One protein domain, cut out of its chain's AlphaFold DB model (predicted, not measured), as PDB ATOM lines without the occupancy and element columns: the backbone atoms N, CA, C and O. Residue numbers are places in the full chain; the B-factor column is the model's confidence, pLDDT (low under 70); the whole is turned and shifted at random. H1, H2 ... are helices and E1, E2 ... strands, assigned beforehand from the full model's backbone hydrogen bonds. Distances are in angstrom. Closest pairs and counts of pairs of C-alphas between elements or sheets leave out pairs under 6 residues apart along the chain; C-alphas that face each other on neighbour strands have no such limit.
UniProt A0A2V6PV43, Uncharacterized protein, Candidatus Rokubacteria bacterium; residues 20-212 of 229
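This is residues 20 to 212 of the 229 residues of an uncharacterized protein of Candidatus Rokubacteria bacterium (UniProt A0A2V6PV43). Three twisted antiparallel sheets make a stack of sheets, face to face in turn, with E5 E6 E7 E8 in the middle, E1 E2 E3 E4 on one side of it and E9 E10 E11 on the other. They are only partly face to face: they come closest near their edge strands E1, E5 and E9 and spread apart from there, while the small helices H1 and H2 sit far from the core. The printed part has 193 residues with two named helices and eleven named strands, in the order E1 E2 E3 E4 E5 E6 H1 E7 E8 H2 E9 E10 E11. The class is mostly strand, although under half of the residues are in named elements. The whole is compact and rounded, with a radius of gyration of the C-alphas of 17.0 A and spans of 48 by 39 by 30 A.

Start with the strongly twisted sheet of E5, residues 89 to 94, E6, 99 to 104, E7, 119 to 124, and E8, 137 to 141, in that order and all antiparallel. Look at N 101 and O 93, 2.8 A apart, in the hairpin E5 and E6; at N 121 and O 102, 2.8 A, between E6 and E7; and at N 122 and O 137, 2.8 A, in the hairpin E7 and E8. Then find E1, residues 23 to 28, E2, 36 to 41, E3, 60 to 65, and E4, 75 to 81, a meander, each strand the antiparallel neighbour of the one before, whose sheet is also strongly twisted. Within hydrogen-bond range here are N 27 and O 38, 2.8 A apart, across E1 and E2; N 41 and O 60, 2.8 A, across E2 and E3; and N 63 and O 77, 2.8 A, across E3 and E4, each two of these strands being a hairpin. These two sheets are face to face, with strands at 28 degrees; the closest C-alphas of E1 and E5, those of Asn 25 and Asn 91, are 5.2 A apart, whereas E4 and E5 are apart. A second meander, E9, residues 165 to 171, E10, 194 to 199, and E11, 206 to 209, shows N 169 and O 196 at 2.8 A and N 207 and O 197 at 2.8 A. It is face to face with the sheet E5 E6 E7 E8, strands at 23 degrees; the closest C-alphas of E5 and E9 are those of Asn 91 and Gly 167, 5.0 A. H1, residues 108 to 114, and H2, 146 to 152, are not on any of these sheets. They are close but not clearly touching, about perpendicular at 84 degrees, with C-alphas 108 and 152 closest at 7.3 A. In both helices every O i to N i+4 pair is within hydrogen-bond range.

Find C-alpha 89 at (-23.409, -15.194, 45.028), where E5 begins; it runs 14.5 A, then E6 16.6 A, E7 16.6 A and E8 11.2 A. E1 begins at C-alpha 23, (-25.808, -5.739, 46.600), and runs 15.0 A; E2, E3 and E4 run 16.5 A, 16.3 A and 16.7 A. E9 is 17.7 A long, E10 16.9 A, and E11 runs 9.9 A to C-alpha 209 at (-15.113, -27.321, 59.784). H1 measures 9.9 A and H2 10.0 A.

The two C-alphas farthest apart, those of Arg 67 and Thr 154, are 50.9 A apart. The printed part has no cut. Long links join E2 to E3, E7 to E8, H2 to E9 and E9 to E10, the last with 22 residues. The mean pLDDT of the printed part is 92.0; look for values under 70 at residues 155 to 156 and 158 to 161 of this model.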
ATOM      1  N   PHE A  20     -26.391  -0.406  42.193       90.75
ATOM      2  CA  PHE A  20     -25.856  -1.762  42.101       90.75
ATOM      3  C   PHE A  20     -27.016  -2.745  41.886       90.75
ATOM      4  O   PHE A  20     -28.142  -2.509  42.343       90.75
ATOM      5  N   LYS A  21     -26.761  -3.842  41.177       87.69
ATOM      6  CA  LYS A  21     -27.686  -4.962  41.020       87.69
ATOM      7  C   LYS A  21     -27.716  -5.754  42.326       87.69
ATOM      8  O   LYS A  21     -26.879  -6.619  42.529       87.69
ATOM      9  N   ARG A  22     -28.692  -5.445  43.190       91.94
ATOM     10  CA  ARG A  22     -28.954  -6.170  44.450       91.94
ATOM     11  C   ARG A  22     -27.655  -6.492  45.220       91.94
ATOM     12  O   ARG A  22     -27.248  -7.650  45.275       91.94
ATOM     13  N   PRO A  23     -26.946  -5.473  45.735       94.31
ATOM     14  CA  PRO A  23     -25.808  -5.739  46.600       94.31
ATOM     15  C   PRO A  23     -26.308  -6.440  47.870       94.31
ATOM     16  O   PRO A  23     -27.210  -5.910  48.519       94.31
ATOM     17  N   GLU A  24     -25.738  -7.600  48.200       94.69
ATOM     18  CA  GLU A  24     -26.167  -8.405  49.352       94.69
ATOM     19  C   GLU A  24     -25.197  -8.179  50.527       94.69
ATOM     20  O   GLU A  24     -25.298  -7.181  51.249       94.69
ATOM     21  N   ASN A  25     -24.194  -9.042  50.698       96.38
ATOM     22  CA  ASN A  25     -23.289  -9.018  51.845       96.38
ATOM     23  C   ASN A  25     -21.864  -8.576  51.476       96.38
ATOM     24  O   ASN A  25     -21.433  -8.606  50.323       96.38
ATOM     25  N   GLY A  26     -21.089  -8.156  52.481       96.44
ATOM     26  CA  GLY A  26     -19.706  -7.746  52.271       96.44
ATOM     27  C   GLY A  26     -18.853  -7.703  53.534       96.44
ATOM     28  O   GLY A  26     -19.349  -7.612  54.655       96.44
ATOM     29  N   MET A  27     -17.537  -7.761  53.346       96.81
ATOM     30  CA  MET A  27     -16.556  -7.856  54.422       96.81
ATOM     31  C   MET A  27     -15.263  -7.129  54.051       96.81
ATOM     32  O   MET A  27     -14.791  -7.167  52.910       96.81
ATOM     33  N   PHE A  28     -14.648  -6.484  55.042       97.19
ATOM     34  CA  PHE A  28     -13.309  -5.929  54.886       97.19
ATOM     35  C   PHE A  28     -12.262  -7.037  54.832       97.19
ATOM     36  O   PHE A  28     -12.266  -7.960  55.651       97.19
ATOM     37  N   ARG A  29     -11.309  -6.904  53.908       97.31
ATOM     38  CA  ARG A  29     -10.170  -7.812  53.837       97.31
ATOM     39  C   ARG A  29      -9.285  -7.641  55.074       97.31
ATOM     40  O   ARG A  29      -8.842  -6.517  55.350       97.31
ATOM     41  N   PRO A  30      -8.953  -8.735  55.775       96.38
ATOM     42  CA  PRO A  30      -8.050  -8.709  56.915       96.38
ATOM     43  C   PRO A  30      -6.714  -8.007  56.659       96.38
ATOM     44  O   PRO A  30      -6.131  -8.120  55.580       96.38
ATOM     45  N   SER A  31      -6.207  -7.305  57.677       89.12
ATOM     46  CA  SER A  31      -4.921  -6.575  57.659       89.12
ATOM     47  C   SER A  31      -4.767  -5.495  56.593       89.12
ATOM     48  O   SER A  31      -3.667  -4.987  56.381       89.12
ATOM     49  N   THR A  32      -5.857  -5.077  55.955       94.00
ATOM     50  CA  THR A  32      -5.845  -3.898  55.078       94.00
ATOM     51  C   THR A  32      -6.126  -2.602  55.835       94.00
ATOM     52  O   THR A  32      -6.237  -1.550  55.212       94.00
ATOM     53  N   ASN A  33      -6.253  -2.658  57.169       93.38
ATOM     54  CA  ASN A  33      -6.703  -1.546  58.013       93.38
ATOM     55  C   ASN A  33      -8.017  -0.937  57.498       93.38
ATOM     56  O   ASN A  33      -8.149   0.284  57.412       93.38
ATOM     57  N   PHE A  34      -8.960  -1.807  57.116       95.62
ATOM     58  CA  PHE A  34     -10.238  -1.440  56.497       95.62
ATOM     59  C   PHE A  34     -10.094  -0.681  55.162       95.62
ATOM     60  O   PHE A  34     -10.990   0.052  54.758       95.62
ATOM     61  N   GLY A  35      -8.961  -0.837  54.471       96.38
ATOM     62  CA  GLY A  35      -8.695  -0.208  53.177       96.38
ATOM     63  C   GLY A  35      -9.248  -0.981  51.981       96.38
ATOM     64  O   GLY A  35      -9.398  -0.402  50.909       96.38
ATOM     65  N   GLU A  36      -9.565  -2.270  52.128       97.69
ATOM     66  CA  GLU A  36     -10.203  -3.055  51.068       97.69
ATOM     67  C   GLU A  36     -11.497  -3.701  51.563       97.69
ATOM     68  O   GLU A  36     -11.492  -4.409  52.570       97.69
ATOM     69  N   PHE A  37     -12.587  -3.487  50.833       97.69
ATOM     70  CA  PHE A  37     -13.909  -4.041  51.120       97.69
ATOM     71  C   PHE A  37     -14.396  -4.843  49.921       97.69
ATOM     72  O   PHE A  37     -14.320  -4.363  48.790       97.69
ATOM     73  N   PHE A  38     -14.869  -6.058  50.167       98.44
ATOM     74  CA  PHE A  38     -15.435  -6.929  49.146       98.44
ATOM     75  C   PHE A  38     -16.923  -7.087  49.403       98.44
ATOM     76  O   PHE A  38     -17.320  -7.213  50.559       98.44
ATOM     77  N   PHE A  39     -17.728  -7.091  48.346       98.38
ATOM     78  CA  PHE A  39     -19.166  -7.331  48.440       98.38
ATOM     79  C   PHE A  39     -19.690  -8.048  47.198       98.38
ATOM     80  O   PHE A  39     -19.085  -7.967  46.123       98.38
ATOM     81  N   THR A  40     -20.799  -8.751  47.367       97.94
ATOM     82  CA  THR A  40     -21.559  -9.412  46.304       97.94
ATOM     83  C   THR A  40     -22.575  -8.465  45.681       97.94
ATOM     84  O   THR A  40     -23.195  -7.648  46.357       97.94
ATOM     85  N   GLU A  41     -22.760  -8.596  44.375       95.94
ATOM     86  CA  GLU A  41     -24.015  -8.307  43.686       95.94
ATOM     87  C   GLU A  41     -24.622  -9.645  43.277       95.94
ATOM     88  O   GLU A  41     -24.001 -10.375  42.494       95.94
ATOM     89  N   THR A  42     -25.813  -9.974  43.775       95.19
ATOM     90  CA  THR A  42     -26.433 -11.257  43.430       95.19
ATOM     91  C   THR A  42     -27.030 -11.249  42.017       95.19
ATOM     92  O   THR A  42     -27.405 -10.214  41.445       95.19
ATOM     93  N   GLY A  43     -27.080 -12.435  41.417       93.25
ATOM     94  CA  GLY A  43     -27.533 -12.649  40.046       93.25
ATOM     95  C   GLY A  43     -29.053 -12.659  39.886       93.25
ATOM     96  O   GLY A  43     -29.827 -12.592  40.840       93.25
ATOM     97  N   ASP A  44     -29.498 -12.746  38.635       91.44
ATOM     98  CA  ASP A  44     -30.873 -13.129  38.329       91.44
ATOM     99  C   ASP A  44     -31.112 -14.587  38.715       91.44
ATOM    100  O   ASP A  44     -30.246 -15.437  38.534       91.44
ATOM    101  N   THR A  45     -32.334 -14.912  39.131       88.50
ATOM    102  CA  THR A  45     -32.760 -16.280  39.463       88.50
ATOM    103  C   THR A  45     -33.128 -17.113  38.226       88.50
ATOM    104  O   THR A  45     -33.864 -18.096  38.313       88.50
ATOM    105  N   ASN A  46     -32.636 -16.726  37.042       90.50
ATOM    106  CA  ASN A  46     -32.928 -17.381  35.769       90.50
ATOM    107  C   ASN A  46     -31.728 -17.303  34.811       90.50
ATOM    108  O   ASN A  46     -31.206 -16.224  34.531       90.50
ATOM    109  N   ALA A  47     -31.347 -18.445  34.238       92.94
ATOM    110  CA  ALA A  47     -30.278 -18.583  33.253       92.94
ATOM    111  C   ALA A  47     -30.527 -17.784  31.961       92.94
ATOM    112  O   ALA A  47     -29.582 -17.405  31.271       92.94
ATOM    113  N   LEU A  48     -31.790 -17.486  31.639       92.19
ATOM    114  CA  LEU A  48     -32.206 -16.635  30.522       92.19
ATOM    115  C   LEU A  48     -32.286 -15.157  30.945       92.19
ATOM    116  O   LEU A  48     -33.285 -14.478  30.696       92.19
ATOM    117  N   THR A  49     -31.244 -14.666  31.617       89.19
ATOM    118  CA  THR A  49     -31.153 -13.273  32.074       89.19
ATOM    119  C   THR A  49     -31.285 -12.284  30.910       89.19
ATOM    120  O   THR A  49     -30.613 -12.404  29.883       89.19
ATOM    121  N   GLN A  50     -32.129 -11.261  31.080       88.12
ATOM    122  CA  GLN A  50     -32.320 -10.204  30.078       88.12
ATOM    123  C   GLN A  50     -31.085  -9.312  29.920       88.12
ATOM    124  O   GLN A  50     -30.841  -8.792  28.833       88.12
ATOM    125  N   ALA A  51     -30.314  -9.132  30.996       87.94
ATOM    126  CA  ALA A  51     -29.072  -8.376  30.945       87.94
ATOM    127  C   ALA A  51     -27.991  -9.139  30.161       87.94
ATOM    128  O   ALA A  51     -27.134  -8.523  29.537       87.94
ATOM    129  N   GLY A  52     -28.042 -10.474  30.141       89.06
ATOM    130  CA  GLY A  52     -26.971 -11.301  29.588       89.06
ATOM    131  C   GLY A  52     -25.743 -11.349  30.505       89.06
ATOM    132  O   GLY A  52     -25.583 -10.545  31.427       89.06
ATOM    133  N   SER A  53     -24.842 -12.298  30.246       86.94
ATOM    134  CA  SER A  53     -23.640 -12.509  31.071       86.94
ATOM    135  C   SER A  53     -22.708 -11.296  31.089       86.94
ATOM    136  O   SER A  53     -22.201 -10.913  32.137       86.94
ATOM    137  N   THR A  54     -22.522 -10.637  29.944       86.31
ATOM    138  CA  THR A  54     -21.576  -9.519  29.802       86.31
ATOM    139  C   THR A  54     -22.016  -8.235  30.502       86.31
ATOM    140  O   THR A  54     -21.189  -7.348  30.687       86.31
ATOM    141  N   PHE A  55     -23.293  -8.116  30.878       88.12
ATOM    142  CA  PHE A  55     -23.834  -6.936  31.560       88.12
ATOM    143  C   PHE A  55     -24.298  -7.244  32.994       88.12
ATOM    144  O   PHE A  55     -25.142  -6.534  33.533       88.12
ATOM    145  N   GLY A  56     -23.743  -8.293  33.614       90.62
ATOM    146  CA  GLY A  56     -23.952  -8.587  35.035       90.62
ATOM    147  C   GLY A  56     -25.253  -9.323  35.353       90.62
ATOM    148  O   GLY A  56     -25.699  -9.308  36.496       90.62
ATOM    149  N   GLY A  57     -25.881  -9.987  34.376       94.69
ATOM    150  CA  GLY A  57     -27.088 -10.783  34.617       94.69
ATOM    151  C   GLY A  57     -26.912 -11.863  35.689       94.69
ATOM    152  O   GLY A  57     -27.827 -12.113  36.464       94.69
ATOM    153  N   PHE A  58     -25.706 -12.419  35.796       95.75
ATOM    154  CA  PHE A  58     -25.327 -13.434  36.783       95.75
ATOM    155  C   PHE A  58     -24.711 -12.864  38.069       95.75
ATOM    156  O   PHE A  58     -24.223 -13.612  38.910       95.75
ATOM    157  N   GLY A  59     -24.745 -11.539  38.243       96.19
ATOM    158  CA  GLY A  59     -24.139 -10.885  39.396       96.19
ATOM    159  C   GLY A  59     -22.614 -10.831  39.308       96.19
ATOM    160  O   GLY A  59     -22.015 -11.030  38.243       96.19
ATOM    161  N   ALA A  60     -21.983 -10.489  40.426       96.88
ATOM    162  CA  ALA A  60     -20.550 -10.245  40.497       96.88
ATOM    163  C   ALA A  60     -20.032 -10.167  41.940       96.88
ATOM    164  O   ALA A  60     -20.776  -9.935  42.887       96.88
ATOM    165  N   LEU A  61     -18.711 -10.271  42.088       98.25
ATOM    166  CA  LEU A  61     -18.002  -9.803  43.277       98.25
ATOM    167  C   LEU A  61     -17.287  -8.501  42.951       98.25
ATOM    168  O   LEU A  61     -16.572  -8.402  41.948       98.25
ATOM    169  N   PHE A  62     -17.409  -7.523  43.835       98.19
ATOM    170  CA  PHE A  62     -16.718  -6.247  43.732       98.19
ATOM    171  C   PHE A  62     -15.701  -6.077  44.844       98.19
ATOM    172  O   PHE A  62     -15.838  -6.603  45.945       98.19
ATOM    173  N   LYS A  63     -14.680  -5.278  44.541       98.19
ATOM    174  CA  LYS A  63     -13.674  -4.816  45.487       98.19
ATOM    175  C   LYS A  63     -13.629  -3.296  45.467       98.19
ATOM    176  O   LYS A  63     -13.343  -2.695  44.432       98.19
ATOM    177  N   VAL A  64     -13.828  -2.681  46.624       97.50
ATOM    178  CA  VAL A  64     -13.471  -1.286  46.885       97.50
ATOM    179  C   VAL A  64     -12.068  -1.252  47.474       97.50
ATOM    180  O   VAL A  64     -11.712  -2.079  48.311       97.50
ATOM    181  N   SER A  65     -11.244  -0.314  47.023       97.62
ATOM    182  CA  SER A  65      -9.918  -0.057  47.587       97.62
ATOM    183  C   SER A  65      -9.744   1.427  47.868       97.62
ATOM    184  O   SER A  65      -9.865   2.257  46.968       97.62
ATOM    185  N   GLN A  66      -9.428   1.751  49.112       97.62
ATOM    186  CA  GLN A  66      -9.119   3.088  49.593       97.62
ATOM    187  C   GLN A  66      -7.749   3.059  50.268       97.62
ATOM    188  O   GLN A  66      -7.356   2.072  50.888       97.62
ATOM    189  N   ARG A  67      -7.002   4.161  50.174       95.19
ATOM    190  CA  ARG A  67      -5.709   4.268  50.866       95.19
ATOM    191  C   ARG A  67      -5.898   4.367  52.382       95.19
ATOM    192  O   ARG A  67      -5.054   3.889  53.135       95.19
ATOM    193  N   ARG A  68      -6.982   5.006  52.828       94.31
ATOM    194  CA  ARG A  68      -7.428   5.050  54.225       94.31
ATOM    195  C   ARG A  68      -8.943   4.846  54.267       94.31
ATOM    196  O   ARG A  68      -9.615   5.369  53.381       94.31
ATOM    197  N   PRO A  69      -9.495   4.199  55.306       91.06
ATOM    198  CA  PRO A  69     -10.943   3.983  55.423       91.06
ATOM    199  C   PRO A  69     -11.760   5.285  55.480       91.06
ATOM    200  O   PRO A  69     -12.956   5.279  55.224       91.06
ATOM    201  N   SER A  70     -11.117   6.411  55.804       93.38
ATOM    202  CA  SER A  70     -11.732   7.741  55.845       93.38
ATOM    203  C   SER A  70     -11.580   8.548  54.548       93.38
ATOM    204  O   SER A  70     -11.857   9.742  54.563       93.38
ATOM    205  N   ASP A  71     -11.007   7.988  53.479       95.62
ATOM    206  CA  ASP A  71     -10.811   8.732  52.230       95.62
ATOM    207  C   ASP A  71     -12.121   8.771  51.423       95.62
ATOM    208  O   ASP A  71     -12.706   7.732  51.143       95.62
ATOM    209  N   ASP A  72     -12.539   9.948  50.953       93.88
ATOM    210  CA  ASP A  72     -13.766  10.108  50.142       93.88
ATOM    211  C   ASP A  72     -13.647   9.541  48.714       93.88
ATOM    212  O   ASP A  72     -14.604   9.552  47.943       93.88
ATOM    213  N   ASN A  73     -12.453   9.082  48.333       95.25
ATOM    214  CA  ASN A  73     -12.169   8.534  47.014       95.25
ATOM    215  C   ASN A  73     -11.489   7.172  47.144       95.25
ATOM    216  O   ASN A  73     -10.658   6.947  48.026       95.25
ATOM    217  N   GLY A  74     -11.798   6.290  46.202       96.00
ATOM    218  CA  GLY A  74     -11.224   4.959  46.106       96.00
ATOM    219  C   GLY A  74     -11.337   4.414  44.691       96.00
ATOM    220  O   GLY A  74     -11.735   5.110  43.760       96.00
ATOM    221  N   THR A  75     -10.969   3.153  44.530       97.44
ATOM    222  CA  THR A  75     -11.147   2.403  43.287       97.44
ATOM    223  C   THR A  75     -12.192   1.326  43.509       97.44
ATOM    224  O   THR A  75     -12.063   0.540  44.444       97.44
ATOM    225  N   LEU A  76     -13.192   1.274  42.635       96.94
ATOM    226  CA  LEU A  76     -14.095   0.137  42.516       96.94
ATOM    227  C   LEU A  76     -13.581  -0.774  41.401       96.94
ATOM    228  O   LEU A  76     -13.295  -0.313  40.295       96.94
ATOM    229  N   ARG A  77     -13.462  -2.065  41.690       96.88
ATOM    230  CA  ARG A  77     -13.067  -3.097  40.735       96.88
ATOM    231  C   ARG A  77     -14.126  -4.190  40.713       96.88
ATOM    232  O   ARG A  77     -14.504  -4.685  41.770       96.88
ATOM    233  N   LEU A  78     -14.523  -4.602  39.513       96.62
ATOM    234  CA  LEU A  78     -15.175  -5.888  39.290       96.62
ATOM    235  C   LEU A  78     -14.139  -6.985  39.566       96.62
ATOM    236  O   LEU A  78     -13.218  -7.178  38.776       96.62
ATOM    237  N   PHE A  79     -14.210  -7.594  40.747       98.25
ATOM    238  CA  PHE A  79     -13.252  -8.602  41.189       98.25
ATOM    239  C   PHE A  79     -13.502  -9.941  40.497       98.25
ATOM    240  O   PHE A  79     -12.544 -10.579  40.078       98.25
ATOM    241  N   PHE A  80     -14.769 -10.316  40.325       98.12
ATOM    242  CA  PHE A  80     -15.192 -11.485  39.563       98.12
ATOM    243  C   PHE A  80     -16.524 -11.181  38.874       98.12
ATOM    244  O   PHE A  80     -17.436 -10.659  39.515       98.12
ATOM    245  N   LEU A  81     -16.626 -11.483  37.579       96.75
ATOM    246  CA  LEU A  81     -17.883 -11.405  36.837       96.75
ATOM    247  C   LEU A  81     -18.568 -12.768  36.904       96.75
ATOM    248  O   LEU A  81     -17.978 -13.749  36.458       96.75
ATOM    249  N   GLY A  82     -19.788 -12.811  37.439       96.12
ATOM    250  CA  GLY A  82     -20.566 -14.040  37.518       96.12
ATOM    251  C   GLY A  82     -20.873 -14.632  36.145       96.12
ATOM    252  O   GLY A  82     -20.983 -13.932  35.131       96.12
ATOM    253  N   ASP A  83     -21.060 -15.943  36.128       95.19
ATOM    254  CA  ASP A  83     -21.517 -16.706  34.973       95.19
ATOM    255  C   ASP A  83     -22.609 -17.695  35.406       95.19
ATOM    256  O   ASP A  83     -22.972 -17.761  36.575       95.19
ATOM    257  N   VAL A  84     -23.161 -18.472  34.473       94.12
ATOM    258  CA  VAL A  84     -24.269 -19.395  34.784       94.12
ATOM    259  C   VAL A  84     -23.905 -20.473  35.821       94.12
ATOM    260  O   VAL A  84     -24.792 -21.008  36.484       94.12
ATOM    261  N   ALA A  85     -22.621 -20.812  35.960       93.25
ATOM    262  CA  ALA A  85     -22.139 -21.766  36.954       93.25
ATOM    263  C   ALA A  85     -21.813 -21.095  38.299       93.25
ATOM    264  O   ALA A  85     -21.845 -21.775  39.320       93.25
ATOM    265  N   HIS A  86     -21.533 -19.791  38.287       95.25
ATOM    266  CA  HIS A  86     -21.161 -18.975  39.438       95.25
ATOM    267  C   HIS A  86     -22.092 -17.752  39.536       95.25
ATOM    268  O   HIS A  86     -21.687 -16.620  39.253       95.25
ATOM    269  N   THR A  87     -23.355 -17.986  39.892       94.50
ATOM    270  CA  THR A  87     -24.413 -16.962  39.942       94.50
ATOM    271  C   THR A  87     -25.210 -17.094  41.226       94.50
ATOM    272  O   THR A  87     -25.288 -18.173  41.801       94.50
ATOM    273  N   GLY A  88     -25.832 -15.998  41.658       93.69
ATOM    274  CA  GLY A  88     -26.532 -15.976  42.940       93.69
ATOM    275  C   GLY A  88     -25.566 -15.890  44.120       93.69
ATOM    276  O   GLY A  88     -25.924 -16.284  45.214       93.69
ATOM    277  N   LEU A  89     -24.328 -15.421  43.914       96.25
ATOM    278  CA  LEU A  89     -23.409 -15.194  45.028       96.25
ATOM    279  C   LEU A  89     -24.020 -14.152  45.971       96.25
ATOM    280  O   LEU A  89     -24.231 -13.010  45.559       96.25
ATOM    281  N   ASP A  90     -24.269 -14.552  47.212       94.75
ATOM    282  CA  ASP A  90     -24.949 -13.739  48.216       94.75
ATOM    283  C   ASP A  90     -24.010 -13.423  49.376       94.75
ATOM    284  O   ASP A  90     -23.555 -12.286  49.518       94.75
ATOM    285  N   ASN A  91     -23.643 -14.423  50.178       95.56
ATOM    286  CA  ASN A  91     -22.790 -14.194  51.333       95.56
ATOM    287  C   ASN A  91     -21.303 -14.365  51.010       95.56
ATOM    288  O   ASN A  91     -20.908 -15.081  50.085       95.56
ATOM    289  N   LEU A  92     -20.446 -13.706  51.794       97.69
ATOM    290  CA  LEU A  92     -19.005 -13.860  51.694       97.69
ATOM    291  C   LEU A  92     -18.295 -13.725  53.040       97.69
ATOM    292  O   LEU A  92     -18.720 -12.994  53.932       97.69
ATOM    293  N   ALA A  93     -17.155 -14.401  53.167       97.06
ATOM    294  CA  ALA A  93     -16.270 -14.255  54.312       97.06
ATOM    295  C   ALA A  93     -14.816 -14.578  53.971       97.06
ATOM    296  O   ALA A  93     -14.512 -15.448  53.157       97.06
ATOM    297  N   PHE A  94     -13.886 -13.908  54.642       97.75
ATOM    298  CA  PHE A  94     -12.466 -14.222  54.529       97.75
ATOM    299  C   PHE A  94     -12.102 -15.422  55.409       97.75
ATOM    300  O   PHE A  94     -12.107 -15.328  56.635       97.75
ATOM    301  N   LEU A  95     -11.716 -16.532  54.771       96.38
ATOM    302  CA  LEU A  95     -11.151 -17.705  55.444       96.38
ATOM    303  C   LEU A  95      -9.734 -17.429  55.957       96.38
ATOM    304  O   LEU A  95      -9.336 -17.902  57.014       96.38
ATOM    305  N   THR A  96      -8.971 -16.646  55.197       95.94
ATOM    306  CA  THR A  96      -7.661 -16.095  55.575       95.94
ATOM    307  C   THR A  96      -7.567 -14.671  55.027       95.94
ATOM    308  O   THR A  96      -8.481 -14.219  54.346       95.94
ATOM    309  N   LYS A  97      -6.447 -13.964  55.215       96.25
ATOM    310  CA  LYS A  97      -6.281 -12.615  54.640       96.25
ATOM    311  C   LYS A  97      -6.391 -12.534  53.108       96.25
ATOM    312  O   LYS A  97      -6.672 -11.462  52.580       96.25
ATOM    313  N   ASP A  98      -6.115 -13.628  52.397       97.75
ATOM    314  CA  ASP A  98      -6.070 -13.654  50.928       97.75
ATOM    315  C   ASP A  98      -7.134 -14.566  50.319       97.75
ATOM    316  O   ASP A  98      -7.345 -14.509  49.117       97.75
ATOM    317  N   HIS A  99      -7.815 -15.377  51.127       98.19
ATOM    318  CA  HIS A  99      -8.784 -16.344  50.631       98.19
ATOM    319  C   HIS A  99     -10.190 -15.925  51.045       98.19
ATOM    320  O   HIS A  99     -10.523 -15.953  52.232       98.19
ATOM    321  N   LEU A 100     -10.981 -15.523  50.056       98.44
ATOM    322  CA  LEU A 100     -12.372 -15.116  50.183       98.44
ATOM    323  C   LEU A 100     -13.260 -16.297  49.801       98.44
ATOM    324  O   LEU A 100     -13.121 -16.839  48.711       98.44
ATOM    325  N   VAL A 101     -14.169 -16.692  50.681       98.38
ATOM    326  CA  VAL A 101     -15.249 -17.614  50.345       98.38
ATOM    327  C   VAL A 101     -16.464 -16.780  49.978       98.38
ATOM    328  O   VAL A 101     -16.829 -15.902  50.752       98.38
ATOM    329  N   ALA A 102     -17.074 -17.052  48.830       98.25
ATOM    330  CA  ALA A 102     -18.412 -16.574  48.500       98.25
ATOM    331  C   ALA A 102     -19.322 -17.777  48.256       98.25
ATOM    332  O   ALA A 102     -18.866 -18.817  47.769       98.25
ATOM    333  N   VAL A 103     -20.583 -17.643  48.630       97.12
ATOM    334  CA  VAL A 103     -21.561 -18.727  48.591       97.12
ATOM    335  C   VAL A 103     -22.792 -18.312  47.816       97.12
ATOM    336  O   VAL A 103     -23.114 -17.128  47.754       97.12
ATOM    337  N   GLU A 104     -23.420 -19.289  47.181       95.06
ATOM    338  CA  GLU A 104     -24.632 -19.073  46.406       95.06
ATOM    339  C   GLU A 104     -25.887 -19.145  47.285       95.06
ATOM    340  O   GLU A 104     -25.987 -20.008  48.158       95.06
ATOM    341  N   ASP A 105     -26.819 -18.252  46.974       91.44
ATOM    342  CA  ASP A 105     -28.252 -18.314  47.233       91.44
ATOM    343  C   ASP A 105     -28.947 -18.265  45.864       91.44
ATOM    344  O   ASP A 105     -29.238 -17.196  45.307       91.44
ATOM    345  N   ALA A 106     -29.082 -19.427  45.222       88.25
ATOM    346  CA  ALA A 106     -29.814 -19.520  43.968       88.25
ATOM    347  C   ALA A 106     -31.183 -20.151  44.215       88.25
ATOM    348  O   ALA A 106     -31.322 -21.114  44.952       88.25
ATOM    349  N   GLY A 107     -32.203 -19.657  43.517       85.69
ATOM    350  CA  GLY A 107     -33.532 -20.263  43.583       85.69
ATOM    351  C   GLY A 107     -33.673 -21.527  42.724       85.69
ATOM    352  O   GLY A 107     -32.950 -21.728  41.737       85.69
ATOM    353  N   ASP A 108     -34.718 -22.307  43.010       86.56
ATOM    354  CA  ASP A 108     -35.086 -23.564  42.333       86.56
ATOM    355  C   ASP A 108     -35.116 -23.492  40.794       86.56
ATOM    356  O   ASP A 108     -34.813 -24.465  40.087       86.56
ATOM    357  N   GLY A 109     -35.474 -22.325  40.249       88.31
ATOM    358  CA  GLY A 109     -35.461 -22.071  38.812       88.31
ATOM    359  C   GLY A 109     -34.067 -22.251  38.209       88.31
ATOM    360  O   GLY A 109     -33.901 -23.005  37.245       88.31
ATOM    361  N   LEU A 110     -33.053 -21.617  38.808       91.06
ATOM    362  CA  LEU A 110     -31.663 -21.784  38.396       91.06
ATOM    363  C   LEU A 110     -31.173 -23.196  38.669       91.06
ATOM    364  O   LEU A 110     -30.545 -23.777  37.784       91.06
ATOM    365  N   HIS A 111     -31.491 -23.766  39.837       91.06
ATOM    366  CA  HIS A 111     -31.089 -25.134  40.172       91.06
ATOM    367  C   HIS A 111     -31.537 -26.136  39.114       91.06
ATOM    368  O   HIS A 111     -30.740 -26.955  38.654       91.06
ATOM    369  N   THR A 112     -32.788 -26.016  38.664       90.50
ATOM    370  CA  THR A 112     -33.353 -26.838  37.590       90.50
ATOM    371  C   THR A 112     -32.639 -26.591  36.261       90.50
ATOM    372  O   THR A 112     -32.258 -27.539  35.576       90.50
ATOM    373  N   GLN A 113     -32.431 -25.327  35.882       93.94
ATOM    374  CA  GLN A 113     -31.824 -24.961  34.597       93.94
ATOM    375  C   GLN A 113     -30.358 -25.388  34.474       93.94
ATOM    376  O   GLN A 113     -29.927 -25.771  33.384       93.94
ATOM    377  N   ARG A 114     -29.593 -25.329  35.572       92.50
ATOM    378  CA  ARG A 114     -28.171 -25.707  35.609       92.50
ATOM    379  C   ARG A 114     -27.930 -27.145  36.071       92.50
ATOM    380  O   ARG A 114     -26.806 -27.628  35.969       92.50
ATOM    381  N   ASN A 115     -28.972 -27.827  36.554       92.25
ATOM    382  CA  ASN A 115     -28.897 -29.150  37.176       92.25
ATOM    383  C   ASN A 115     -27.822 -29.214  38.284       92.25
ATOM    384  O   ASN A 115     -27.029 -30.155  38.352       92.25
ATOM    385  N   ALA A 116     -27.768 -28.172  39.117       91.94
ATOM    386  CA  ALA A 116     -26.861 -28.074  40.255       91.94
ATOM    387  C   ALA A 116     -27.443 -27.175  41.353       91.94
ATOM    388  O   ALA A 116     -28.100 -26.176  41.063       91.94
ATOM    389  N   LEU A 117     -27.151 -27.552  42.591       92.81
ATOM    390  CA  LEU A 117     -27.508 -26.854  43.823       92.81
ATOM    391  C   LEU A 117     -26.416 -25.864  44.245       92.81
ATOM    392  O   LEU A 117     -25.338 -25.829  43.640       92.81
ATOM    393  N   ASP A 118     -26.694 -25.090  45.291       93.81
ATOM    394  CA  ASP A 118     -25.792 -24.039  45.761       93.81
ATOM    395  C   ASP A 118     -24.444 -24.566  46.243       93.81
ATOM    396  O   ASP A 118     -24.307 -25.651  46.828       93.81
ATOM    397  N   SER A 119     -23.420 -23.772  45.952       95.62
ATOM    398  CA  SER A 119     -22.028 -24.094  46.222       95.62
ATOM    399  C   SER A 119     -21.313 -22.961  46.950       95.62
ATOM    400  O   SER A 119     -21.677 -21.791  46.854       95.62
ATOM    401  N   ALA A 120     -20.235 -23.316  47.649       97.38
ATOM    402  CA  ALA A 120     -19.255 -22.352  48.135       97.38
ATOM    403  C   ALA A 120     -18.012 -22.371  47.251       97.38
ATOM    404  O   ALA A 120     -17.457 -23.435  46.944       97.38
ATOM    405  N   TYR A 121     -17.537 -21.180  46.912       98.25
ATOM    406  CA  TYR A 121     -16.391 -20.957  46.047       98.25
ATOM    407  C   TYR A 121     -15.310 -20.167  46.781       98.25
ATOM    408  O   TYR A 121     -15.578 -19.146  47.410       98.25
ATOM    409  N   LEU A 122     -14.071 -20.645  46.689       98.44
ATOM    410  CA  LEU A 122     -12.884 -19.999  47.227       98.44
ATOM    411  C   LEU A 122     -12.189 -19.184  46.134       98.44
ATOM    412  O   LEU A 122     -11.762 -19.720  45.107       98.44
ATOM    413  N   PHE A 123     -12.019 -17.899  46.408       98.75
ATOM    414  CA  PHE A 123     -11.312 -16.936  45.582       98.75
ATOM    415  C   PHE A 123     -10.006 -16.527  46.263       98.75
ATOM    416  O   PHE A 123      -9.976 -16.285  47.471       98.75
ATOM    417  N   ASP A 124      -8.931 -16.382  45.489       98.44
ATOM    418  CA  ASP A 124      -7.714 -15.713  45.956       98.44
ATOM    419  C   ASP A 124      -7.810 -14.222  45.605       98.44
ATOM    420  O   ASP A 124      -7.849 -13.840  44.436       98.44
ATOM    421  N   ALA A 125      -7.825 -13.363  46.623       97.69
ATOM    422  CA  ALA A 125      -7.948 -11.910  46.511       97.69
ATOM    423  C   ALA A 125      -6.801 -11.236  45.728       97.69
ATOM    424  O   ALA A 125      -6.852 -10.030  45.460       97.69
ATOM    425  N   ARG A 126      -5.741 -11.981  45.399       97.06
ATOM    426  CA  ARG A 126      -4.589 -11.527  44.605       97.06
ATOM    427  C   ARG A 126      -4.706 -11.911  43.130       97.06
ATOM    428  O   ARG A 126      -3.953 -11.375  42.318       97.06
ATOM    429  N   THR A 127      -5.612 -12.821  42.791       98.25
ATOM    430  CA  THR A 127      -5.779 -13.339  41.434       98.25
ATOM    431  C   THR A 127      -6.525 -12.344  40.553       98.25
ATOM    432  O   THR A 127      -7.459 -11.668  40.983       98.25
ATOM    433  N   ASP A 128      -6.101 -12.258  39.292       97.31
ATOM    434  CA  ASP A 128      -6.806 -11.512  38.255       97.31
ATOM    435  C   ASP A 128      -7.808 -12.423  37.539       97.31
ATOM    436  O   ASP A 128      -7.447 -13.174  36.630       97.31
ATOM    437  N   TYR A 129      -9.071 -12.353  37.950       97.44
ATOM    438  CA  TYR A 129     -10.156 -13.129  37.351       97.44
ATOM    439  C   TYR A 129     -10.677 -12.554  36.024       97.44
ATOM    440  O   TYR A 129     -11.595 -13.118  35.436       97.44
ATOM    441  N   SER A 130     -10.087 -11.470  35.498       94.75
ATOM    442  CA  SER A 130     -10.361 -11.063  34.112       94.75
ATOM    443  C   SER A 130      -9.767 -12.043  33.092       94.75
ATOM    444  O   SER A 130     -10.223 -12.110  31.951       94.75
ATOM    445  N   ASN A 131      -8.775 -12.840  33.508       95.88
ATOM    446  CA  ASN A 131      -8.276 -13.964  32.732       95.88
ATOM    447  C   ASN A 131      -9.174 -15.195  32.965       95.88
ATOM    448  O   ASN A 131      -9.161 -15.734  34.071       95.88
ATOM    449  N   PRO A 132      -9.875 -15.717  31.940       91.19
ATOM    450  CA  PRO A 132     -10.791 -16.850  32.098       91.19
ATOM    451  C   PRO A 132     -10.101 -18.160  32.507       91.19
ATOM    452  O   PRO A 132     -10.776 -19.083  32.955       91.19
ATOM    453  N   ALA A 133      -8.772 -18.264  32.381       95.94
ATOM    454  CA  ALA A 133      -8.019 -19.405  32.904       95.94
ATOM    455  C   ALA A 133      -7.999 -19.450  34.444       95.94
ATOM    456  O   ALA A 133      -7.753 -20.507  35.024       95.94
ATOM    457  N   ASN A 134      -8.259 -18.319  35.102       97.69
ATOM    458  CA  ASN A 134      -8.366 -18.230  36.547       97.69
ATOM    459  C   ASN A 134      -9.827 -18.442  36.941       97.69
ATOM    460  O   ASN A 134     -10.672 -17.593  36.678       97.69
ATOM    461  N   GLN A 135     -10.114 -19.574  37.576       97.81
ATOM    462  CA  GLN A 135     -11.444 -19.917  38.076       97.81
ATOM    463  C   GLN A 135     -11.397 -20.070  39.596       97.81
ATOM    464  O   GLN A 135     -10.358 -20.477  40.134       97.81
ATOM    465  N   PRO A 136     -12.472 -19.717  40.317       98.25
ATOM    466  CA  PRO A 136     -12.543 -20.009  41.736       98.25
ATOM    467  C   PRO A 136     -12.596 -21.519  41.979       98.25
ATOM    468  O   PRO A 136     -12.997 -22.307  41.121       98.25
ATOM    469  N   ILE A 137     -12.192 -21.936  43.175       98.19
ATOM    470  CA  ILE A 137     -12.212 -23.347  43.559       98.19
ATOM    471  C   ILE A 137     -13.535 -23.627  44.258       98.19
ATOM    472  O   ILE A 137     -13.814 -23.036  45.298       98.19
ATOM    473  N   ARG A 138     -14.335 -24.565  43.749       97.69
ATOM    474  CA  ARG A 138     -15.500 -25.056  44.492       97.69
ATOM    475  C   ARG A 138     -15.032 -25.868  45.701       97.69
ATOM    476  O   ARG A 138     -14.388 -26.901  45.529       97.69
ATOM    477  N   ILE A 139     -15.371 -25.415  46.904       96.00
ATOM    478  CA  ILE A 139     -14.958 -26.047  48.169       96.00
ATOM    479  C   ILE A 139     -16.103 -26.751  48.898       96.00
ATOM    480  O   ILE A 139     -15.850 -27.621  49.725       96.00
ATOM    481  N   LEU A 140     -17.348 -26.407  48.574       95.06
ATOM    482  CA  LEU A 140     -18.543 -27.059  49.097       95.06
ATOM    483  C   LEU A 140     -19.586 -27.136  47.986       95.06
ATOM    484  O   LEU A 140     -19.747 -26.184  47.227       95.06
ATOM    485  N   ALA A 141     -20.275 -28.267  47.907       91.25
ATOM    486  CA  ALA A 141     -21.507 -28.421  47.149       91.25
ATOM    487  C   ALA A 141     -22.547 -28.934  48.141       91.25
ATOM    488  O   ALA A 141     -22.376 -30.032  48.679       91.25
ATOM    489  N   GLN A 142     -23.555 -28.118  48.430       83.69
ATOM    490  CA  GLN A 142     -24.539 -28.439  49.448       83.69
ATOM    491  C   GLN A 142     -25.729 -29.162  48.807       83.69
ATOM    492  O   GLN A 142     -26.131 -28.885  47.679       83.69
ATOM    493  N   GLY A 143     -26.236 -30.177  49.500       89.38
ATOM    494  CA  GLY A 143     -27.488 -30.836  49.145       89.38
ATOM    495  C   GLY A 143     -28.650 -30.231  49.923       89.38
ATOM    496  O   GLY A 143     -28.440 -29.582  50.943       89.38
ATOM    497  N   ARG A 144     -29.881 -30.510  49.501       89.81
ATOM    498  CA  ARG A 144     -31.063 -30.213  50.318       89.81
ATOM    499  C   ARG A 144     -31.081 -31.098  51.561       89.81
ATOM    500  O   ARG A 144     -30.811 -32.299  51.474       89.81
ATOM    501  N   ASP A 145     -31.421 -30.516  52.703       88.19
ATOM    502  CA  ASP A 145     -31.836 -31.295  53.868       88.19
ATOM    503  C   ASP A 145     -33.286 -31.790  53.709       88.19
ATOM    504  O   ASP A 145     -33.905 -31.626  52.651       88.19
ATOM    505  N   ALA A 146     -33.827 -32.469  54.723       88.69
ATOM    506  CA  ALA A 146     -35.160 -33.062  54.626       88.69
ATOM    507  C   ALA A 146     -36.257 -31.997  54.459       88.69
ATOM    508  O   ALA A 146     -37.171 -32.192  53.656       88.69
ATOM    509  N   SER A 147     -36.148 -30.877  55.176       87.31
ATOM    510  CA  SER A 147     -37.112 -29.777  55.119       87.31
ATOM    511  C   SER A 147     -37.063 -29.061  53.767       87.31
ATOM    512  O   SER A 147     -38.100 -28.928  53.117       87.31
ATOM    513  N   ALA A 148     -35.864 -28.720  53.283       87.25
ATOM    514  CA  ALA A 148     -35.654 -28.151  51.950       87.25
ATOM    515  C   ALA A 148     -36.142 -29.099  50.837       87.25
ATOM    516  O   ALA A 148     -36.759 -28.685  49.857       87.25
ATOM    517  N   THR A 149     -35.939 -30.411  51.007       87.44
ATOM    518  CA  THR A 149     -36.436 -31.419  50.058       87.44
ATOM    519  C   THR A 149     -37.963 -31.436  49.992       87.44
ATOM    520  O   THR A 149     -38.516 -31.603  48.907       87.44
ATOM    521  N   ILE A 150     -38.659 -31.286  51.122       85.75
ATOM    522  CA  ILE A 150     -40.129 -31.254  51.154       85.75
ATOM    523  C   ILE A 150     -40.661 -29.988  50.475       85.75
ATOM    524  O   ILE A 150     -41.616 -30.088  49.697       85.75
ATOM    525  N   ASP A 151     -40.044 -28.832  50.730       82.94
ATOM    526  CA  ASP A 151     -40.453 -27.569  50.107       82.94
ATOM    527  C   ASP A 151     -40.237 -27.559  48.593       82.94
ATOM    528  O   ASP A 151     -41.174 -27.261  47.855       82.94
ATOM    529  N   ALA A 152     -39.096 -28.057  48.106       83.06
ATOM    530  CA  ALA A 152     -38.820 -28.161  46.668       83.06
ATOM    531  C   ALA A 152     -39.892 -28.951  45.884       83.06
ATOM    532  O   ALA A 152     -40.042 -28.804  44.671       83.06
ATOM    533  N   HIS A 153     -40.652 -29.819  46.565       80.12
ATOM    534  CA  HIS A 153     -41.735 -30.612  45.973       80.12
ATOM    535  C   HIS A 153     -43.143 -30.115  46.345       80.12
ATOM    536  O   HIS A 153     -44.129 -30.693  45.876       80.12
ATOM    537  N   THR A 154     -43.263 -29.066  47.164       79.69
ATOM    538  CA  THR A 154     -44.537 -28.562  47.683       79.69
ATOM    539  C   THR A 154     -44.672 -27.064  47.407       79.69
ATOM    540  O   THR A 154     -44.281 -26.243  48.232       79.69
ATOM    541  N   PRO A 155     -45.287 -26.676  46.276       68.62
ATOM    542  CA  PRO A 155     -45.445 -25.270  45.933       68.62
ATOM    543  C   PRO A 155     -46.131 -24.467  47.050       68.62
ATOM    544  O   PRO A 155     -47.237 -24.810  47.475       68.62
ATOM    545  N   GLY A 156     -45.505 -23.366  47.469       65.62
ATOM    546  CA  GLY A 156     -46.108 -22.374  48.362       65.62
ATOM    547  C   GLY A 156     -45.759 -22.480  49.849       65.62
ATOM    548  O   GLY A 156     -46.445 -21.821  50.632       65.62
ATOM    549  N   LEU A 157     -44.736 -23.249  50.259       70.00
ATOM    550  CA  LEU A 157     -44.216 -23.164  51.639       70.00
ATOM    551  C   LEU A 157     -43.208 -22.016  51.828       70.00
ATOM    552  O   LEU A 157     -43.058 -21.534  52.950       70.00
ATOM    553  N   GLY A 158     -42.663 -21.468  50.736       62.75
ATOM    554  CA  GLY A 158     -42.081 -20.122  50.699       62.75
ATOM    555  C   GLY A 158     -40.580 -20.032  50.971       62.75
ATOM    556  O   GLY A 158     -40.108 -18.925  51.219       62.75
ATOM    557  N   ASN A 159     -39.849 -21.147  50.914       63.28
ATOM    558  CA  ASN A 159     -38.385 -21.187  50.959       63.28
ATOM    559  C   ASN A 159     -37.767 -21.705  49.646       63.28
ATOM    560  O   ASN A 159     -36.641 -22.183  49.660       63.28
ATOM    561  N   ASP A 160     -38.522 -21.618  48.538       67.12
ATOM    562  CA  ASP A 160     -38.128 -21.935  47.156       67.12
ATOM    563  C   ASP A 160     -37.326 -23.233  46.975       67.12
ATOM    564  O   ASP A 160     -36.540 -23.339  46.038       67.12
ATOM    565  N   GLY A 161     -37.525 -24.212  47.861       68.94
ATOM    566  CA  GLY A 161     -36.841 -25.496  47.853       68.94
ATOM    567  C   GLY A 161     -35.322 -25.408  47.925       68.94
ATOM    568  O   GLY A 161     -34.666 -26.417  47.660       68.94
ATOM    569  N   ASP A 162     -34.751 -24.241  48.212       73.19
ATOM    570  CA  ASP A 162     -33.334 -24.001  47.993       73.19
ATOM    571  C   ASP A 162     -32.469 -24.664  49.084       73.19
ATOM    572  O   ASP A 162     -32.949 -25.343  49.999       73.19
ATOM    573  N   ASN A 163     -31.153 -24.593  48.914       84.75
ATOM    574  CA  ASN A 163     -30.193 -25.221  49.815       84.75
ATOM    575  C   ASN A 163     -29.140 -24.219  50.286       84.75
ATOM    576  O   ASN A 163     -27.980 -24.618  50.484       84.75
ATOM    577  N   GLU A 164     -29.560 -22.958  50.424       87.56
ATOM    578  CA  GLU A 164     -28.696 -21.808  50.646       87.56
ATOM    579  C   GLU A 164     -27.615 -22.111  51.692       87.56
ATOM    580  O   GLU A 164     -27.863 -22.668  52.770       87.56
ATOM    581  N   ILE A 165     -26.384 -21.712  51.384       91.69
ATOM    582  CA  ILE A 165     -25.333 -21.610  52.389       91.69
ATOM    583  C   ILE A 165     -25.298 -20.148  52.824       91.69
ATOM    584  O   ILE A 165     -24.956 -19.282  52.035       91.69
ATOM    585  N   THR A 166     -25.542 -19.868  54.097       86.06
ATOM    586  CA  THR A 166     -25.661 -18.484  54.600       86.06
ATOM    587  C   THR A 166     -24.348 -17.730  54.676       86.06
ATOM    588  O   THR A 166     -24.303 -16.577  55.092       86.06
ATOM    589  N   GLY A 167     -23.246 -18.415  54.395       87.75
ATOM    590  CA  GLY A 167     -21.899 -17.901  54.530       87.75
ATOM    591  C   GLY A 167     -21.046 -18.702  55.495       87.75
ATOM    592  O   GLY A 167     -21.462 -19.662  56.147       87.75
ATOM    593  N   PHE A 168     -19.787 -18.289  55.539       95.31
ATOM    594  CA  PHE A 168     -18.786 -18.840  56.431       95.31
ATOM    595  C   PHE A 168     -18.549 -17.852  57.568       95.31
ATOM    596  O   PHE A 168     -18.529 -16.640  57.366       95.31
ATOM    597  N   HIS A 169     -18.304 -18.358  58.768       94.81
ATOM    598  CA  HIS A 169     -17.885 -17.548  59.901       94.81
ATOM    599  C   HIS A 169     -16.534 -18.035  60.408       94.81
ATOM    600  O   HIS A 169     -16.386 -19.200  60.775       94.81
ATOM    601  N   VAL A 170     -15.545 -17.141  60.441       94.94
ATOM    602  CA  VAL A 170     -14.190 -17.443  60.913       94.94
ATOM    603  C   VAL A 170     -13.841 -16.495  62.046       94.94
ATOM    604  O   VAL A 170     -13.783 -15.283  61.846       94.94
ATOM    605  N   SER A 171     -13.642 -17.041  63.244       93.19
ATOM    606  CA  SER A 171     -13.511 -16.233  64.461       93.19
ATOM    607  C   SER A 171     -12.629 -16.896  65.517       93.19
ATOM    608  O   SER A 171     -12.652 -18.116  65.680       93.19
ATOM    609  N   ASP A 172     -11.868 -16.077  66.249       94.19
ATOM    610  CA  ASP A 172     -11.164 -16.451  67.484       94.19
ATOM    611  C   ASP A 172     -11.979 -16.130  68.751       94.19
ATOM    612  O   ASP A 172     -11.481 -16.287  69.869       94.19
ATOM    613  N   GLY A 173     -13.227 -15.675  68.581       93.25
ATOM    614  CA  GLY A 173     -14.166 -15.379  69.658       93.25
ATOM    615  C   GLY A 173     -13.931 -14.052  70.379       93.25
ATOM    616  O   GLY A 173     -14.558 -13.837  71.412       93.25
ATOM    617  N   ASP A 174     -13.050 -13.171  69.891       93.69
ATOM    618  CA  ASP A 174     -12.785 -11.879  70.532       93.69
ATOM    619  C   ASP A 174     -13.964 -10.896  70.346       93.69
ATOM    620  O   ASP A 174     -14.211 -10.439  69.228       93.69
ATOM    621  N   PRO A 175     -14.685 -10.513  71.419       93.88
ATOM    622  CA  PRO A 175     -15.856  -9.646  71.315       93.88
ATOM    623  C   PRO A 175     -15.508  -8.147  71.343       93.88
ATOM    624  O   PRO A 175     -16.403  -7.303  71.395       93.88
ATOM    625  N   THR A 176     -14.225  -7.779  71.397       94.44
ATOM    626  CA  THR A 176     -13.791  -6.378  71.473       94.44
ATOM    627  C   THR A 176     -13.784  -5.716  70.090       94.44
ATOM    628  O   THR A 176     -13.782  -6.406  69.070       94.44
ATOM    629  N   PRO A 177     -13.675  -4.377  69.999       89.31
ATOM    630  CA  PRO A 177     -13.495  -3.701  68.711       89.31
ATOM    631  C   PRO A 177     -12.280  -4.194  67.910       89.31
ATOM    632  O   PRO A 177     -12.267  -4.087  66.690       89.31
ATOM    633  N   ASN A 178     -11.271  -4.768  68.574       89.44
ATOM    634  CA  ASN A 178     -10.105  -5.344  67.906       89.44
ATOM    635  C   ASN A 178     -10.378  -6.733  67.301       89.44
ATOM    636  O   ASN A 178      -9.493  -7.261  66.631       89.44
ATOM    637  N   GLY A 179     -11.535  -7.337  67.587       89.31
ATOM    638  CA  GLY A 179     -11.992  -8.629  67.069       89.31
ATOM    639  C   GLY A 179     -13.037  -8.524  65.955       89.31
ATOM    640  O   GLY A 179     -13.465  -9.548  65.431       89.31
ATOM    641  N   ILE A 180     -13.445  -7.308  65.558       90.38
ATOM    642  CA  ILE A 180     -14.395  -7.127  64.452       90.38
ATOM    643  C   ILE A 180     -13.836  -7.717  63.147       90.38
ATOM    644  O   ILE A 180     -12.629  -7.684  62.886       90.38
ATOM    645  N   LEU A 181     -14.726  -8.245  62.306       89.75
ATOM    646  CA  LEU A 181     -14.386  -8.829  61.011       89.75
ATOM    647  C   LEU A 181     -13.520  -7.872  60.170       89.75
ATOM    648  O   LEU A 181     -13.865  -6.710  59.962       89.75
ATOM    649  N   GLY A 182     -12.369  -8.369  59.708       90.12
ATOM    650  CA  GLY A 182     -11.376  -7.589  58.959       90.12
ATOM    651  C   GLY A 182     -10.298  -6.903  59.815       90.12
ATOM    652  O   GLY A 182      -9.269  -6.500  59.269       90.12
ATOM    653  N   ALA A 183     -10.457  -6.820  61.143       91.50
ATOM    654  CA  ALA A 183      -9.455  -6.208  62.024       91.50
ATOM    655  C   ALA A 183      -8.202  -7.075  62.222       91.50
ATOM    656  O   ALA A 183      -7.103  -6.550  62.401       91.50
ATOM    657  N   ARG A 184      -8.353  -8.404  62.190       91.94
ATOM    658  CA  ARG A 184      -7.271  -9.376  62.409       91.94
ATOM    659  C   ARG A 184      -7.147 -10.339  61.252       91.94
ATOM    660  O   ARG A 184      -8.137 -10.630  60.592       91.94
ATOM    661  N   ASN A 185      -5.942 -10.874  61.072       94.25
ATOM    662  CA  ASN A 185      -5.705 -12.004  60.181       94.25
ATOM    663  C   ASN A 185      -6.338 -13.274  60.755       94.25
ATOM    664  O   ASN A 185      -5.932 -13.689  61.841       94.25
ATOM    665  N   PRO A 186      -7.278 -13.906  60.031       94.31
ATOM    666  CA  PRO A 186      -7.772 -15.219  60.400       94.31
ATOM    667  C   PRO A 186      -6.671 -16.266  60.227       94.31
ATOM    668  O   PRO A 186      -5.982 -16.287  59.201       94.31
ATOM    669  N   HIS A 187      -6.540 -17.142  61.221       93.56
ATOM    670  CA  HIS A 187      -5.634 -18.290  61.211       93.56
ATOM    671  C   HIS A 187      -6.443 -19.576  61.391       93.56
ATOM    672  O   HIS A 187      -6.364 -20.202  62.446       93.56
ATOM    673  N   PRO A 188      -7.280 -19.947  60.403       92.62
ATOM    674  CA  PRO A 188      -8.184 -21.077  60.547       92.62
ATOM    675  C   PRO A 188      -7.396 -22.327  60.938       92.62
ATOM    676  O   PRO A 188      -6.310 -22.572  60.409       92.62
ATOM    677  N   PHE A 189      -7.969 -23.117  61.846       87.94
ATOM    678  CA  PHE A 189      -7.445 -24.419  62.257       87.94
ATOM    679  C   PHE A 189      -6.180 -24.417  63.137       87.94
ATOM    680  O   PHE A 189      -5.620 -25.484  63.385       87.94
ATOM    681  N   ASP A 190      -5.748 -23.270  63.669       88.88
ATOM    682  CA  ASP A 190      -4.622 -23.186  64.619       88.88
ATOM    683  C   ASP A 190      -4.984 -23.586  66.069       88.88
ATOM    684  O   ASP A 190      -4.142 -23.544  66.966       88.88
ATOM    685  N   GLY A 191      -6.241 -23.976  66.305       82.88
ATOM    686  CA  GLY A 191      -6.791 -24.330  67.615       82.88
ATOM    687  C   GLY A 191      -7.398 -23.154  68.387       82.88
ATOM    688  O   GLY A 191      -8.154 -23.386  69.330       82.88
ATOM    689  N   LYS A 192      -7.131 -21.907  67.983       91.44
ATOM    690  CA  LYS A 192      -7.768 -20.702  68.530       91.44
ATOM    691  C   LYS A 192      -8.902 -20.215  67.628       91.44
ATOM    692  O   LYS A 192      -9.961 -19.845  68.128       91.44
ATOM    693  N   TRP A 193      -8.686 -20.217  66.317       94.56
ATOM    694  CA  TRP A 193      -9.702 -19.844  65.338       94.56
ATOM    695  C   TRP A 193     -10.566 -21.035  64.949       94.56
ATOM    696  O   TRP A 193     -10.068 -22.129  64.671       94.56
ATOM    697  N   ARG A 194     -11.871 -20.787  64.858       95.31
ATOM    698  CA  ARG A 194     -12.877 -21.766  64.448       95.31
ATOM    699  C   ARG A 194     -13.537 -21.312  63.156       95.31
ATOM    700  O   ARG A 194     -13.655 -20.111  62.907       95.31
ATOM    701  N   VAL A 195     -13.933 -22.282  62.341       96.12
ATOM    702  CA  VAL A 195     -14.565 -22.062  61.039       96.12
ATOM    703  C   VAL A 195     -15.923 -22.739  61.059       96.12
ATOM    704  O   VAL A 195     -16.009 -23.939  61.308       96.12
ATOM    705  N   PHE A 196     -16.967 -21.975  60.768       95.94
ATOM    706  CA  PHE A 196     -18.332 -22.468  60.676       95.94
ATOM    707  C   PHE A 196     -18.930 -22.139  59.319       95.94
ATOM    708  O   PHE A 196     -18.534 -21.156  58.694       95.94
ATOM    709  N   TYR A 197     -19.913 -22.923  58.905       95.56
ATOM    710  CA  TYR A 197     -20.882 -22.519  57.892       95.56
ATOM    711  C   TYR A 197     -22.267 -22.988  58.324       95.56
ATOM    712  O   TYR A 197     -22.394 -23.956  59.081       95.56
ATOM    713  N   THR A 198     -23.300 -22.308  57.847       92.75
ATOM    714  CA  THR A 198     -24.686 -22.690  58.112       92.75
ATOM    715  C   THR A 198     -25.379 -22.953  56.786       92.75
ATOM    716  O   THR A 198     -25.214 -22.203  55.828       92.75
ATOM    717  N   GLN A 199     -26.119 -24.051  56.727       88.94
ATOM    718  CA  GLN A 199     -27.121 -24.282  55.695       88.94
ATOM    719  C   GLN A 199     -28.410 -23.596  56.151       88.94
ATOM    720  O   GLN A 199     -28.802 -23.836  57.290       88.94
ATOM    721  N   GLN A 200     -29.047 -22.770  55.324       79.75
ATOM    722  CA  GLN A 200     -30.376 -22.198  55.584       79.75
ATOM    723  C   GLN A 200     -31.446 -22.833  54.691       79.75
ATOM    724  O   GLN A 200     -31.196 -23.846  54.041       79.75
ATOM    725  N   HIS A 201     -32.668 -22.292  54.780       76.44
ATOM    726  CA  HIS A 201     -33.823 -22.678  53.967       76.44
ATOM    727  C   HIS A 201     -34.258 -24.146  54.143       76.44
ATOM    728  O   HIS A 201     -34.859 -24.766  53.269       76.44
ATOM    729  N   GLY A 202     -34.035 -24.677  55.349       82.50
ATOM    730  CA  GLY A 202     -34.452 -26.013  55.765       82.50
ATOM    731  C   GLY A 202     -34.332 -26.203  57.276       82.50
ATOM    732  O   GLY A 202     -34.919 -25.460  58.066       82.50
ATOM    733  N   ASP A 203     -33.536 -27.181  57.692       87.81
ATOM    734  CA  ASP A 203     -33.290 -27.523  59.098       87.81
ATOM    735  C   ASP A 203     -32.375 -26.507  59.809       87.81
ATOM    736  O   ASP A 203     -32.274 -26.504  61.036       87.81
ATOM    737  N   ASN A 204     -31.731 -25.612  59.052       87.94
ATOM    738  CA  ASN A 204     -30.846 -24.554  59.552       87.94
ATOM    739  C   ASN A 204     -29.597 -25.072  60.290       87.94
ATOM    740  O   ASN A 204     -29.167 -24.532  61.316       87.94
ATOM    741  N   ASN A 205     -29.012 -26.159  59.782       90.94
ATOM    742  CA  ASN A 205     -27.880 -26.820  60.419       90.94
ATOM    743  C   ASN A 205     -26.602 -25.977  60.322       90.94
ATOM    744  O   ASN A 205     -26.170 -25.585  59.239       90.94
ATOM    745  N   THR A 206     -25.954 -25.754  61.468       93.94
ATOM    746  CA  THR A 206     -24.629 -25.125  61.542       93.94
ATOM    747  C   THR A 206     -23.559 -26.181  61.749       93.94
ATOM    748  O   THR A 206     -23.633 -26.991  62.676       93.94
ATOM    749  N   TRP A 207     -22.537 -26.132  60.908       94.25
ATOM    750  CA  TRP A 207     -21.423 -27.062  60.903       94.25
ATOM    751  C   TRP A 207     -20.142 -26.350  61.304       94.25
ATOM    752  O   TRP A 207     -19.889 -25.221  60.889       94.25
ATOM    753  N   GLU A 208     -19.304 -27.034  62.075       95.12
ATOM    754  CA  GLU A 208     -17.916 -26.633  62.278       95.12
ATOM    755  C   GLU A 208     -17.020 -27.415  61.318       95.12
ATOM    756  O   GLU A 208     -17.091 -28.643  61.242       95.12
ATOM    757  N   ILE A 209     -16.152 -26.706  60.603       94.31
ATOM    758  CA  ILE A 209     -15.113 -27.321  59.784       94.31
ATOM    759  C   ILE A 209     -13.895 -27.538  60.674       94.31
ATOM    760  O   ILE A 209     -13.325 -26.588  61.213       94.31
ATOM    761  N   ILE A 210     -13.476 -28.793  60.795       92.25
ATOM    762  CA  ILE A 210     -12.273 -29.185  61.531       92.25
ATOM    763  C   ILE A 210     -11.249 -29.816  60.580       92.25
ATOM    764  O   ILE A 210     -11.636 -30.433  59.583       92.25
ATOM    765  N   PRO A 211      -9.941 -29.706  60.869       88.69
ATOM    766  CA  PRO A 211      -8.919 -30.425  60.120       88.69
ATOM    767  C   PRO A 211      -9.172 -31.922  60.134       88.69
ATOM    768  O   PRO A 211      -9.557 -32.481  61.162       88.69
ATOM    769  N   ASN A 212      -8.872 -32.589  59.021       84.50
ATOM    770  CA  ASN A 212      -8.858 -34.043  59.005       84.50
ATOM    771  C   ASN A 212      -7.706 -34.543  59.903       84.50
ATOM    772  O   ASN A 212      -6.536 -34.343  59.544       84.50
TER     773      ASN A 212